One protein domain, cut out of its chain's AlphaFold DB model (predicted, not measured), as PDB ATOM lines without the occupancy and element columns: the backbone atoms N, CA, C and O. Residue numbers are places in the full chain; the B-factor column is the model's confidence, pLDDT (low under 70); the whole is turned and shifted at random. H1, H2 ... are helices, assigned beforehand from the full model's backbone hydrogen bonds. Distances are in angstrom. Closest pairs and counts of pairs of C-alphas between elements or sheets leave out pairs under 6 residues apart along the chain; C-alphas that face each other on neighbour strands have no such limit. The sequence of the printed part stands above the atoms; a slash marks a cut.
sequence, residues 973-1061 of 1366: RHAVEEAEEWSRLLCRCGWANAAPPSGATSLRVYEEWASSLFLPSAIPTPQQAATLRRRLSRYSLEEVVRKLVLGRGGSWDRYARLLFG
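AT A GLANCE: This is residues 973 to 1061 of the 1366 residues of an uncharacterized protein of Leishmania infantum (UniProt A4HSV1). Five short helices stand loosely round a thinly filled middle, with few contacts between them. H1 and H2 make one end, joined by a loop, residues 988 to 1002, that folds back from the end of H1 to the start of H2; at the other end H5 meets H3 with its last residues, about perpendicular to it, with H4 to one side and residues 1033 to 1039 sticking out. The printed part has 89 residues, with five named helices, H1 to H5 in that order along the chain, and no named strand; the class is all helix, with 53 residues in named elements. The whole is compact, with a radius of gyration of the C-alphas of 12.6 A, and spans 35 by 24 by 23 A.

IN THESE COORDINATES: H1 is residues 973 to 987, 21.3 A from first to last C-alpha, and begins with C-alpha 973 at (65.008, -16.428, 8.866). H2 is residues 1003 to 1012, 14.1 A long. H3 is residues 1022 to 1032, 14.9 A long, and begins with C-alpha 1022 at (53.569, 9.069, 26.503). H4 is residues 1037 to 1044, 10.4 A long. H5 is residues 1052 to 1060, 11.3 A long, and ends with C-alpha 1060 at (50.089, -0.634, 31.429).

HOW THE PARTS SIT: H1 and H2 are near each other, with 6 pairs of C-alphas within 10 A. H1 and H3 are close but not clearly touching: their closest C-alphas, those of Leu 986 and Leu 1028, are 7.5 A apart. They run opposite ways at a steep tilt of 47 degrees. H3 and H5 touch, about perpendicular at 88 degrees, and their closest C-alphas are those of Ala 1025 and Leu 1059, at 6.3 A. H3 and H4 are close but not clearly touching, with the C-alphas of Leu 1032 and Val 1040 closest at 7.4 A. They run opposite ways at a steep tilt of 68 degrees, only just short of about perpendicular. H4 and H5 are only just apart, their closest C-alphas 8.4 A from each other. H2 is apart from H3, H4 and H5, and H1 is apart from H4 and H5. In H1, H2, H3 and H4 every O i to N i+4 pair is within hydrogen-bond range; in H5 4 of 5 are.

THE WHOLE: The two C-alphas farthest apart, those of Gly 999 and Gly 1061, are 35.4 A from each other. The printed part has no cut. The link from H1 to H2 is long, 15 residues; H2 to H3 and H4 to H5 are short, and H3 to H4 is tight. Residues 1033 to 1039, of which 1037 to 1039 belong to H4, stand free. The mean pLDDT of the printed part is 74.8, and 24 residues are under 70, among them residues 1040 to 1056.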
ATOM      1  N   ARG A 973      65.582 -17.452   9.762       73.18
ATOM      2  CA  ARG A 973      65.008 -16.428   8.866       73.18
ATOM      3  C   ARG A 973      63.725 -15.813   9.449       73.18
ATOM      4  O   ARG A 973      63.530 -14.605   9.359       73.18
ATOM      5  N   HIS A 974      62.918 -16.636  10.116       69.54
ATOM      6  CA  HIS A 974      61.693 -16.231  10.803       69.54
ATOM      7  C   HIS A 974      61.932 -15.122  11.844       69.54
ATOM      8  O   HIS A 974      61.179 -14.156  11.880       69.54
ATOM      9  N   ALA A 975      63.022 -15.190  12.621       65.90
ATOM     10  CA  ALA A 975      63.357 -14.155  13.603       65.90
ATOM     11  C   ALA A 975      63.706 -12.793  12.963       65.90
ATOM     12  O   ALA A 975      63.487 -11.752  13.581       65.90
ATOM     13  N   VAL A 976      64.217 -12.780  11.725       73.63
ATOM     14  CA  VAL A 976      64.439 -11.539  10.956       73.63
ATOM     15  C   VAL A 976      63.108 -10.988  10.439       73.63
ATOM     16  O   VAL A 976      62.858  -9.791  10.541       73.63
ATOM     17  N   GLU A 977      62.228 -11.857   9.942       76.15
ATOM     18  CA  GLU A 977      60.901 -11.478   9.441       76.15
ATOM     19  C   GLU A 977      59.984 -10.950  10.568       76.15
ATOM     20  O   GLU A 977      59.315  -9.932  10.379       76.15
ATOM     21  N   GLU A 978      60.022 -11.543  11.770       74.32
ATOM     22  CA  GLU A 978      59.355 -10.989  12.962       74.32
ATOM     23  C   GLU A 978      59.969  -9.650  13.401       74.32
ATOM     24  O   GLU A 978      59.232  -8.712  13.716       74.32
ATOM     25  N   ALA A 979      61.302  -9.510  13.403       72.85
ATOM     26  CA  ALA A 979      61.958  -8.248  13.759       72.85
ATOM     27  C   ALA A 979      61.615  -7.115  12.770       72.85
ATOM     28  O   ALA A 979      61.426  -5.966  13.182       72.85
ATOM     29  N   GLU A 980      61.449  -7.433  11.483       80.65
ATOM     30  CA  GLU A 980      60.904  -6.503  10.495       80.65
ATOM     31  C   GLU A 980      59.433  -6.147  10.754       80.65
ATOM     32  O   GLU A 980      59.063  -4.982  10.593       80.65
ATOM     33  N   GLU A 981      58.577  -7.085  11.172       79.72
ATOM     34  CA  GLU A 981      57.196  -6.747  11.538       79.72
ATOM     35  C   GLU A 981      57.140  -5.823  12.765       79.72
ATOM     36  O   GLU A 981      56.446  -4.799  12.730       79.72
ATOM     37  N   TRP A 982      57.928  -6.109  13.804       80.38
ATOM     38  CA  TRP A 982      58.057  -5.234  14.971       80.38
ATOM     39  C   TRP A 982      58.596  -3.852  14.595       80.38
ATOM     40  O   TRP A 982      58.004  -2.851  14.994       80.38
ATOM     41  N   SER A 983      59.627  -3.766  13.749       80.43
ATOM     42  CA  SER A 983      60.101  -2.506  13.155       80.43
ATOM     43  C   SER A 983      58.959  -1.720  12.492       80.43
ATOM     44  O   SER A 983      58.669  -0.580  12.868       80.43
ATOM     45  N   ARG A 984      58.218  -2.357  11.571       85.05
ATOM     46  CA  ARG A 984      57.071  -1.745  10.876       85.05
ATOM     47  C   ARG A 984      55.994  -1.286  11.870       85.05
ATOM     48  O   ARG A 984      55.378  -0.241  11.650       85.05
ATOM     49  N   LEU A 985      55.759  -2.022  12.959       84.43
ATOM     50  CA  LEU A 985      54.809  -1.667  14.019       84.43
ATOM     51  C   LEU A 985      55.272  -0.450  14.839       84.43
ATOM     52  O   LEU A 985      54.479   0.467  15.061       84.43
ATOM     53  N   LEU A 986      56.546  -0.412  15.239       88.22
ATOM     54  CA  LEU A 986      57.169   0.668  16.011       88.22
ATOM     55  C   LEU A 986      57.197   1.979  15.206       88.22
ATOM     56  O   LEU A 986      56.718   3.013  15.686       88.22
ATOM     57  N   CYS A 987      57.603   1.925  13.932       86.78
ATOM     58  CA  CYS A 987      57.504   3.058  13.006       86.78
ATOM     59  C   CYS A 987      56.055   3.555  12.859       86.78
ATOM     60  O   CYS A 987      55.798   4.758  12.928       86.78
ATOM     61  N   ARG A 988      55.077   2.643  12.737       85.80
ATOM     62  CA  ARG A 988      53.635   2.974  12.696       85.80
ATOM     63  C   ARG A 988      53.092   3.548  14.016       85.80
ATOM     64  O   ARG A 988      51.974   4.067  14.021       85.80
ATOM     65  N   CYS A 989      53.833   3.486  15.119       85.84
ATOM     66  CA  CYS A 989      53.520   4.174  16.377       85.84
ATOM     67  C   CYS A 989      54.187   5.555  16.500       85.84
ATOM     68  O   CYS A 989      54.078   6.189  17.547       85.84
ATOM     69  N   GLY A 990      54.886   6.023  15.459       89.26
ATOM     70  CA  GLY A 990      55.679   7.254  15.500       89.26
ATOM     71  C   GLY A 990      56.985   7.110  16.285       89.26
ATOM     72  O   GLY A 990      57.665   8.104  16.527       89.26
ATOM     73  N   TRP A 991      57.357   5.894  16.693       88.89
ATOM     74  CA  TRP A 991      58.571   5.597  17.455       88.89
ATOM     75  C   TRP A 991      59.749   5.381  16.489       88.89
ATOM     76  O   TRP A 991      60.358   4.321  16.437       88.89
ATOM     77  N   ALA A 992      60.037   6.391  15.659       74.27
ATOM     78  CA  ALA A 992      60.997   6.286  14.552       74.27
ATOM     79  C   ALA A 992      62.426   5.931  15.009       74.27
ATOM     80  O   ALA A 992      63.121   5.193  14.320       74.27
ATOM     81  N   ASN A 993      62.826   6.385  16.203       74.62
ATOM     82  CA  ASN A 993      64.119   6.066  16.821       74.62
ATOM     83  C   ASN A 993      64.278   4.570  17.170       74.62
ATOM     84  O   ASN A 993      65.382   4.140  17.477       74.62
ATOM     85  N   ALA A 994      63.189   3.792  17.141       74.39
ATOM     86  CA  ALA A 994      63.174   2.352  17.377       74.39
ATOM     87  C   ALA A 994      63.193   1.523  16.076       74.39
ATOM     88  O   ALA A 994      62.954   0.319  16.120       74.39
ATOM     89  N   ALA A 995      63.481   2.123  14.917       73.82
ATOM     90  CA  ALA A 995      63.709   1.382  13.675       73.82
ATOM     91  C   ALA A 995      65.134   0.777  13.633       73.82
ATOM     92  O   ALA A 995      66.089   1.480  13.971       73.82
ATOM     93  N   PRO A 996      65.318  -0.481  13.190       77.81
ATOM     94  CA  PRO A 996      66.638  -1.013  12.869       77.81
ATOM     95  C   PRO A 996      67.208  -0.281  11.640       77.81
ATOM     96  O   PRO A 996      66.444   0.127  10.758       77.81
ATOM     97  N   PRO A 997      68.537  -0.100  11.547       76.09
ATOM     98  CA  PRO A 997      69.146   0.613  10.430       76.09
ATOM     99  C   PRO A 997      68.922  -0.131   9.103       76.09
ATOM    100  O   PRO A 997      69.210  -1.321   8.972       76.09
ATOM    101  N   SER A 998      68.408   0.591   8.104       71.91
ATOM    102  CA  SER A 998      68.014   0.046   6.801       71.91
ATOM    103  C   SER A 998      69.144  -0.740   6.124       71.91
ATOM    104  O   SER A 998      70.217  -0.195   5.869       71.91
ATOM    105  N   GLY A 999      68.883  -2.007   5.784       75.66
ATOM    106  CA  GLY A 999      69.859  -2.904   5.148       75.66
ATOM    107  C   GLY A 999      70.682  -3.766   6.116       75.66
ATOM    108  O   GLY A 999      71.546  -4.517   5.668       75.66
ATOM    109  N   ALA A1000      70.420  -3.703   7.424       65.05
ATOM    110  CA  ALA A1000      71.054  -4.565   8.417       65.05
ATOM    111  C   ALA A1000      70.596  -6.033   8.310       65.05
ATOM    112  O   ALA A1000      69.638  -6.447   8.950       65.05
ATOM    113  N   THR A1001      71.310  -6.846   7.531       67.52
ATOM    114  CA  THR A1001      71.087  -8.304   7.448       67.52
ATOM    115  C   THR A1001      71.876  -9.111   8.484       67.52
ATOM    116  O   THR A1001      71.676 -10.319   8.596       67.52
ATOM    117  N   SER A1002      72.789  -8.488   9.239       83.53
ATOM    118  CA  SER A1002      73.640  -9.203  10.196       83.53
ATOM    119  C   SER A1002      72.988  -9.322  11.577       83.53
ATOM    120  O   SER A1002      72.423  -8.362  12.106       83.53
ATOM    121  N   LEU A1003      73.128 -10.503  12.191       75.21
ATOM    122  CA  LEU A1003      72.592 -10.794  13.525       75.21
ATOM    123  C   LEU A1003      73.053  -9.759  14.563       75.21
ATOM    124  O   LEU A1003      72.233  -9.266  15.328       75.21
ATOM    125  N   ARG A1004      74.337  -9.366  14.535       80.99
ATOM    126  CA  ARG A1004      74.901  -8.375  15.468       80.99
ATOM    127  C   ARG A1004      74.184  -7.031  15.423       80.99
ATOM    128  O   ARG A1004      73.932  -6.466  16.476       80.99
ATOM    129  N   VAL A1005      73.821  -6.529  14.243       78.54
ATOM    130  CA  VAL A1005      73.153  -5.221  14.148       78.54
ATOM    131  C   VAL A1005      71.698  -5.309  14.625       78.54
ATOM    132  O   VAL A1005      71.203  -4.357  15.224       78.54
ATOM    133  N   TYR A1006      71.038  -6.464  14.482       76.25
ATOM    134  CA  TYR A1006      69.763  -6.728  15.164       76.25
ATOM    135  C   TYR A1006      69.921  -6.867  16.689       76.25
ATOM    136  O   TYR A1006      69.065  -6.387  17.426       76.25
ATOM    137  N   GLU A1007      71.008  -7.465  17.186       75.72
ATOM    138  CA  GLU A1007      71.309  -7.544  18.625       75.72
ATOM    139  C   GLU A1007      71.619  -6.168  19.237       75.72
ATOM    140  O   GLU A1007      71.141  -5.864  20.332       75.72
ATOM    141  N   GLU A1008      72.388  -5.333  18.535       80.98
ATOM    142  CA  GLU A1008      72.696  -3.946  18.897       80.98
ATOM    143  C   GLU A1008      71.435  -3.075  18.848       80.98
ATOM    144  O   GLU A1008      71.161  -2.352  19.806       80.98
ATOM    145  N   TRP A1009      70.611  -3.203  17.801       84.83
ATOM    146  CA  TRP A1009      69.315  -2.527  17.712       84.83
ATOM    147  C   TRP A1009      68.381  -2.935  18.854       84.83
ATOM    148  O   TRP A1009      67.891  -2.064  19.573       84.83
ATOM    149  N   ALA A1010      68.180  -4.237  19.085       75.76
ATOM    150  CA  ALA A1010      67.326  -4.720  20.166       75.76
ATOM    151  C   ALA A1010      67.831  -4.247  21.539       75.76
ATOM    152  O   ALA A1010      67.031  -3.850  22.381       75.76
ATOM    153  N   SER A1011      69.153  -4.204  21.751       77.72
ATOM    154  CA  SER A1011      69.756  -3.635  22.966       77.72
ATOM    155  C   SER A1011      69.543  -2.117  23.060       77.72
ATOM    156  O   SER A1011      69.314  -1.597  24.152       77.72
ATOM    157  N   SER A1012      69.541  -1.399  21.930       80.97
ATOM    158  CA  SER A1012      69.290   0.047  21.894       80.97
ATOM    159  C   SER A1012      67.874   0.425  22.348       80.97
ATOM    160  O   SER A1012      67.708   1.471  22.970       80.97
ATOM    161  N   LEU A1013      66.875  -0.455  22.166       78.23
ATOM    162  CA  LEU A1013      65.498  -0.265  22.660       78.23
ATOM    163  C   LEU A1013      65.386  -0.202  24.198       78.23
ATOM    164  O   LEU A1013      64.364   0.246  24.725       78.23
ATOM    165  N   PHE A1014      66.422  -0.633  24.925       76.37
ATOM    166  CA  PHE A1014      66.504  -0.554  26.388       76.37
ATOM    167  C   PHE A1014      67.302   0.664  26.893       76.37
ATOM    168  O   PHE A1014      67.388   0.876  28.104       76.37
ATOM    169  N   LEU A1015      67.868   1.486  26.001       81.80
ATOM    170  CA  LEU A1015      68.551   2.725  26.388       81.80
ATOM    171  C   LEU A1015      67.538   3.797  26.838       81.80
ATOM    172  O   LEU A1015      66.460   3.904  26.250       81.80
ATOM    173  N   PRO A1016      67.881   4.673  27.805       78.31
ATOM    174  CA  PRO A1016      66.999   5.767  28.225       78.31
ATOM    175  C   PRO A1016      66.580   6.712  27.086       78.31
ATOM    176  O   PRO A1016      65.482   7.258  27.109       78.31
ATOM    177  N   SER A1017      67.428   6.868  26.065       80.17
ATOM    178  CA  SER A1017      67.163   7.647  24.847       80.17
ATOM    179  C   SER A1017      66.138   7.013  23.898       80.17
ATOM    180  O   SER A1017      65.628   7.700  23.011       80.17
ATOM    181  N   ALA A1018      65.830   5.723  24.067       81.80
ATOM    182  CA  ALA A1018      64.838   5.005  23.277       81.80
ATOM    183  C   ALA A1018      63.454   4.949  23.943       81.80
ATOM    184  O   ALA A1018      62.510   4.527  23.282       81.80
ATOM    185  N   ILE A1019      63.303   5.379  25.205       82.81
ATOM    186  CA  ILE A1019      62.027   5.325  25.939       82.81
ATOM    187  C   ILE A1019      60.913   6.018  25.127       82.81
ATOM    188  O   ILE A1019      61.071   7.182  24.746       82.81
ATOM    189  N   PRO A1020      59.770   5.351  24.867       82.95
ATOM    190  CA  PRO A1020      58.699   5.948  24.087       82.95
ATOM    191  C   PRO A1020      58.041   7.084  24.872       82.95
ATOM    192  O   PRO A1020      57.675   6.933  26.039       82.95
ATOM    193  N   THR A1021      57.821   8.218  24.206       87.60
ATOM    194  CA  THR A1021      57.019   9.324  24.754       87.60
ATOM    195  C   THR A1021      55.619   8.833  25.154       87.60
ATOM    196  O   THR A1021      55.112   7.889  24.542       87.60
ATOM    197  N   PRO A1022      54.915   9.489  26.097       84.35
ATOM    198  CA  PRO A1022      53.569   9.069  26.503       84.35
ATOM    199  C   PRO A1022      52.572   8.914  25.339       84.35
ATOM    200  O   PRO A1022      51.702   8.048  25.383       84.35
ATOM    201  N   GLN A1023      52.730   9.691  24.258       83.66
ATOM    202  CA  GLN A1023      51.923   9.566  23.037       83.66
ATOM    203  C   GLN A1023      52.300   8.336  22.189       83.66
ATOM    204  O   GLN A1023      51.408   7.624  21.720       83.66
ATOM    205  N   GLN A1024      53.596   8.042  22.021       89.04
ATOM    206  CA  GLN A1024      54.066   6.811  21.369       89.04
ATOM    207  C   GLN A1024      53.651   5.578  22.180       89.04
ATOM    208  O   GLN A1024      53.113   4.635  21.608       89.04
ATOM    209  N   ALA A1025      53.802   5.610  23.509       83.85
ATOM    210  CA  ALA A1025      53.369   4.546  24.410       83.85
ATOM    211  C   ALA A1025      51.850   4.320  24.324       83.85
ATOM    212  O   ALA A1025      51.414   3.194  24.102       83.85
ATOM    213  N   ALA A1026      51.026   5.374  24.396       81.82
ATOM    214  CA  ALA A1026      49.575   5.264  24.212       81.82
ATOM    215  C   ALA A1026      49.185   4.723  22.821       81.82
ATOM    216  O   ALA A1026      48.229   3.955  22.698       81.82
ATOM    217  N   THR A1027      49.936   5.076  21.775       84.98
ATOM    218  CA  THR A1027      49.725   4.551  20.416       84.98
ATOM    219  C   THR A1027      50.121   3.077  20.312       84.98
ATOM    220  O   THR A1027      49.382   2.294  19.717       84.98
ATOM    221  N   LEU A1028      51.225   2.676  20.950       86.19
ATOM    222  CA  LEU A1028      51.665   1.286  21.033       86.19
ATOM    223  C   LEU A1028      50.630   0.437  21.779       86.19
ATOM    224  O   LEU A1028      50.166  -0.550  21.221       86.19
ATOM    225  N   ARG A1029      50.165   0.874  22.960       85.56
ATOM    226  CA  ARG A1029      49.066   0.240  23.723       85.56
ATOM    227  C   ARG A1029      47.833  -0.018  22.842       85.56
ATOM    228  O   ARG A1029      47.339  -1.140  22.789       85.56
ATOM    229  N   ARG A1030      47.386   0.995  22.084       83.83
ATOM    230  CA  ARG A1030      46.236   0.914  21.152       83.83
ATOM    231  C   ARG A1030      46.438  -0.025  19.955       83.83
ATOM    232  O   ARG A1030      45.454  -0.408  19.326       83.83
ATOM    233  N   ARG A1031      47.681  -0.362  19.590       84.65
ATOM    234  CA  ARG A1031      47.972  -1.388  18.570       84.65
ATOM    235  C   ARG A1031      48.183  -2.769  19.190       84.65
ATOM    236  O   ARG A1031      47.748  -3.751  18.597       84.65
ATOM    237  N   LEU A1032      48.810  -2.834  20.366       85.03
ATOM    238  CA  LEU A1032      49.102  -4.073  21.084       85.03
ATOM    239  C   LEU A1032      47.860  -4.730  21.690       85.03
ATOM    240  O   LEU A1032      47.843  -5.947  21.803       85.03
ATOM    241  N   SER A1033      46.779  -3.984  21.946       84.44
ATOM    242  CA  SER A1033      45.477  -4.524  22.380       84.44
ATOM    243  C   SER A1033      44.756  -5.419  21.346       84.44
ATOM    244  O   SER A1033      43.551  -5.640  21.457       84.44
ATOM    245  N   ARG A1034      45.460  -5.869  20.300       77.85
ATOM    246  CA  ARG A1034      45.027  -6.874  19.315       77.85
ATOM    247  C   ARG A1034      45.731  -8.225  19.484       77.85
ATOM    248  O   ARG A1034      45.249  -9.206  18.933       77.85
ATOM    249  N   TYR A1035      46.844  -8.255  20.213       78.28
ATOM    250  CA  TYR A1035      47.603  -9.454  20.559       78.28
ATOM    251  C   TYR A1035      47.270  -9.835  22.008       78.28
ATOM    252  O   TYR A1035      46.875  -8.973  22.800       78.28
ATOM    253  N   SER A1036      47.423 -11.105  22.384       79.03
ATOM    254  CA  SER A1036      47.263 -11.488  23.793       79.03
ATOM    255  C   SER A1036      48.437 -10.958  24.627       79.03
ATOM    256  O   SER A1036      49.548 -10.806  24.118       79.03
ATOM    257  N   LEU A1037      48.229 -10.694  25.925       63.96
ATOM    258  CA  LEU A1037      49.332 -10.299  26.817       63.96
ATOM    259  C   LEU A1037      50.447 -11.357  26.814       63.96
ATOM    260  O   LEU A1037      51.626 -11.016  26.813       63.96
ATOM    261  N   GLU A1038      50.065 -12.631  26.748       69.00
ATOM    262  CA  GLU A1038      50.977 -13.766  26.643       69.00
ATOM    263  C   GLU A1038      51.799 -13.734  25.344       69.00
ATOM    264  O   GLU A1038      52.997 -13.987  25.382       69.00
ATOM    265  N   GLU A1039      51.205 -13.369  24.202       73.90
ATOM    266  CA  GLU A1039      51.925 -13.196  22.936       73.90
ATOM    267  C   GLU A1039      52.859 -11.977  22.970       73.90
ATOM    268  O   GLU A1039      54.009 -12.077  22.542       73.90
ATOM    269  N   VAL A1040      52.412 -10.852  23.539       69.54
ATOM    270  CA  VAL A1040      53.242  -9.650  23.728       69.54
ATOM    271  C   VAL A1040      54.448  -9.958  24.622       69.54
ATOM    272  O   VAL A1040      55.569  -9.591  24.277       69.54
ATOM    273  N   VAL A1041      54.256 -10.676  25.733       67.90
ATOM    274  CA  VAL A1041      55.343 -11.099  26.634       67.90
ATOM    275  C   VAL A1041      56.244 -12.145  25.969       67.90
ATOM    276  O   VAL A1041      57.468 -12.021  26.021       67.90
ATOM    277  N   ARG A1042      55.674 -13.139  25.278       66.23
ATOM    278  CA  ARG A1042      56.428 -14.172  24.551       66.23
ATOM    279  C   ARG A1042      57.323 -13.573  23.463       66.23
ATOM    280  O   ARG A1042      58.462 -14.011  23.338       66.23
ATOM    281  N   LYS A1043      56.850 -12.556  22.731       60.51
ATOM    282  CA  LYS A1043      57.594 -11.911  21.634       60.51
ATOM    283  C   LYS A1043      58.528 -10.774  22.076       60.51
ATOM    284  O   LYS A1043      59.556 -10.584  21.438       60.51
ATOM    285  N   LEU A1044      58.236 -10.042  23.162       56.68
ATOM    286  CA  LEU A1044      59.095  -8.938  23.641       56.68
ATOM    287  C   LEU A1044      60.046  -9.301  24.796       56.68
ATOM    288  O   LEU A1044      61.087  -8.662  24.935       56.68
ATOM    289  N   VAL A1045      59.706 -10.273  25.650       55.91
ATOM    290  CA  VAL A1045      60.398 -10.492  26.942       55.91
ATOM    291  C   VAL A1045      61.224 -11.775  26.954       55.91
ATOM    292  O   VAL A1045      62.391 -11.757  27.361       55.91
ATOM    293  N   LEU A1046      60.656 -12.888  26.472       44.18
ATOM    294  CA  LEU A1046      61.296 -14.211  26.553       44.18
ATOM    295  C   LEU A1046      62.551 -14.362  25.670       44.18
ATOM    296  O   LEU A1046      63.254 -15.361  25.780       44.18
ATOM    297  N   GLY A1047      62.882 -13.365  24.844       45.78
ATOM    298  CA  GLY A1047      64.103 -13.366  24.039       45.78
ATOM    299  C   GLY A1047      65.406 -13.133  24.822       45.78
ATOM    300  O   GLY A1047      66.437 -13.674  24.419       45.78
ATOM    301  N   ARG A1048      65.407 -12.316  25.897       38.99
ATOM    302  CA  ARG A1048      66.665 -11.872  26.559       38.99
ATOM    303  C   ARG A1048      66.662 -11.612  28.076       38.99
ATOM    304  O   ARG A1048      67.710 -11.244  28.595       38.99
ATOM    305  N   GLY A1049      65.564 -11.822  28.805       36.75
ATOM    306  CA  GLY A1049      65.607 -11.817  30.282       36.75
ATOM    307  C   GLY A1049      65.857 -10.453  30.952       36.75
ATOM    308  O   GLY A1049      66.364 -10.401  32.068       36.75
ATOM    309  N   GLY A1050      65.504  -9.346  30.289       44.49
ATOM    310  CA  GLY A1050      65.440  -8.026  30.929       44.49
ATOM    311  C   GLY A1050      64.218  -7.891  31.851       44.49
ATOM    312  O   GLY A1050      63.210  -8.571  31.657       44.49
ATOM    313  N   SER A1051      64.273  -6.995  32.843       54.35
ATOM    314  CA  SER A1051      63.175  -6.798  33.799       54.35
ATOM    315  C   SER A1051      61.951  -6.130  33.154       54.35
ATOM    316  O   SER A1051      61.870  -4.906  33.019       54.35
ATOM    317  N   TRP A1052      60.973  -6.966  32.787       63.93
ATOM    318  CA  TRP A1052      59.687  -6.575  32.194       63.93
ATOM    319  C   TRP A1052      59.032  -5.404  32.929       63.93
ATOM    320  O   TRP A1052      58.640  -4.440  32.279       63.93
ATOM    321  N   ASP A1053      59.014  -5.445  34.264       68.77
ATOM    322  CA  ASP A1053      58.497  -4.430  35.189       68.77
ATOM    323  C   ASP A1053      58.625  -2.971  34.728       68.77
ATOM    324  O   ASP A1053      57.653  -2.217  34.781       68.77
ATOM    325  N   ARG A1054      59.807  -2.544  34.261       68.00
ATOM    326  CA  ARG A1054      60.033  -1.131  33.914       68.00
ATOM    327  C   ARG A1054      59.307  -0.726  32.629       68.00
ATOM    328  O   ARG A1054      58.802   0.391  32.543       68.00
ATOM    329  N   TYR A1055      59.215  -1.639  31.662       64.68
ATOM    330  CA  TYR A1055      58.398  -1.468  30.460       64.68
ATOM    331  C   TYR A1055      56.917  -1.753  30.740       64.68
ATOM    332  O   TYR A1055      56.064  -1.062  30.193       64.68
ATOM    333  N   ALA A1056      56.594  -2.694  31.629       68.41
ATOM    334  CA  ALA A1056      55.229  -3.026  32.020       68.41
ATOM    335  C   ALA A1056      54.525  -1.821  32.658       68.41
ATOM    336  O   ALA A1056      53.474  -1.410  32.175       68.41
ATOM    337  N   ARG A1057      55.145  -1.161  33.644       72.46
ATOM    338  CA  ARG A1057      54.603   0.075  34.242       72.46
ATOM    339  C   ARG A1057      54.438   1.185  33.194       72.46
ATOM    340  O   ARG A1057      53.409   1.854  33.139       72.46
ATOM    341  N   LEU A1058      55.388   1.313  32.261       68.67
ATOM    342  CA  LEU A1058      55.341   2.310  31.181       68.67
ATOM    343  C   LEU A1058      54.308   1.979  30.075       68.67
ATOM    344  O   LEU A1058      53.819   2.886  29.394       68.67
ATOM    345  N   LEU A1059      53.893   0.716  29.925       73.06
ATOM    346  CA  LEU A1059      52.902   0.253  28.938       73.06
ATOM    347  C   LEU A1059      51.515  -0.068  29.512       73.06
ATOM    348  O   LEU A1059      50.552  -0.082  28.753       73.06
ATOM    349  N   PHE A1060      51.365  -0.247  30.819       76.34
ATOM    350  CA  PHE A1060      50.089  -0.634  31.429       76.34
ATOM    351  C   PHE A1060      49.718   0.210  32.659       76.34
ATOM    352  O   PHE A1060      48.544   0.263  33.010       76.34
ATOM    353  N   GLY A1061      50.659   0.982  33.214       75.86
ATOM    354  CA  GLY A1061      50.492   1.745  34.456       75.86
ATOM    355  C   GLY A1061      51.017   0.985  35.675       75.86
ATOM    356  O   GLY A1061      51.343  -0.199  35.587       75.86
TER     357      GLY A1061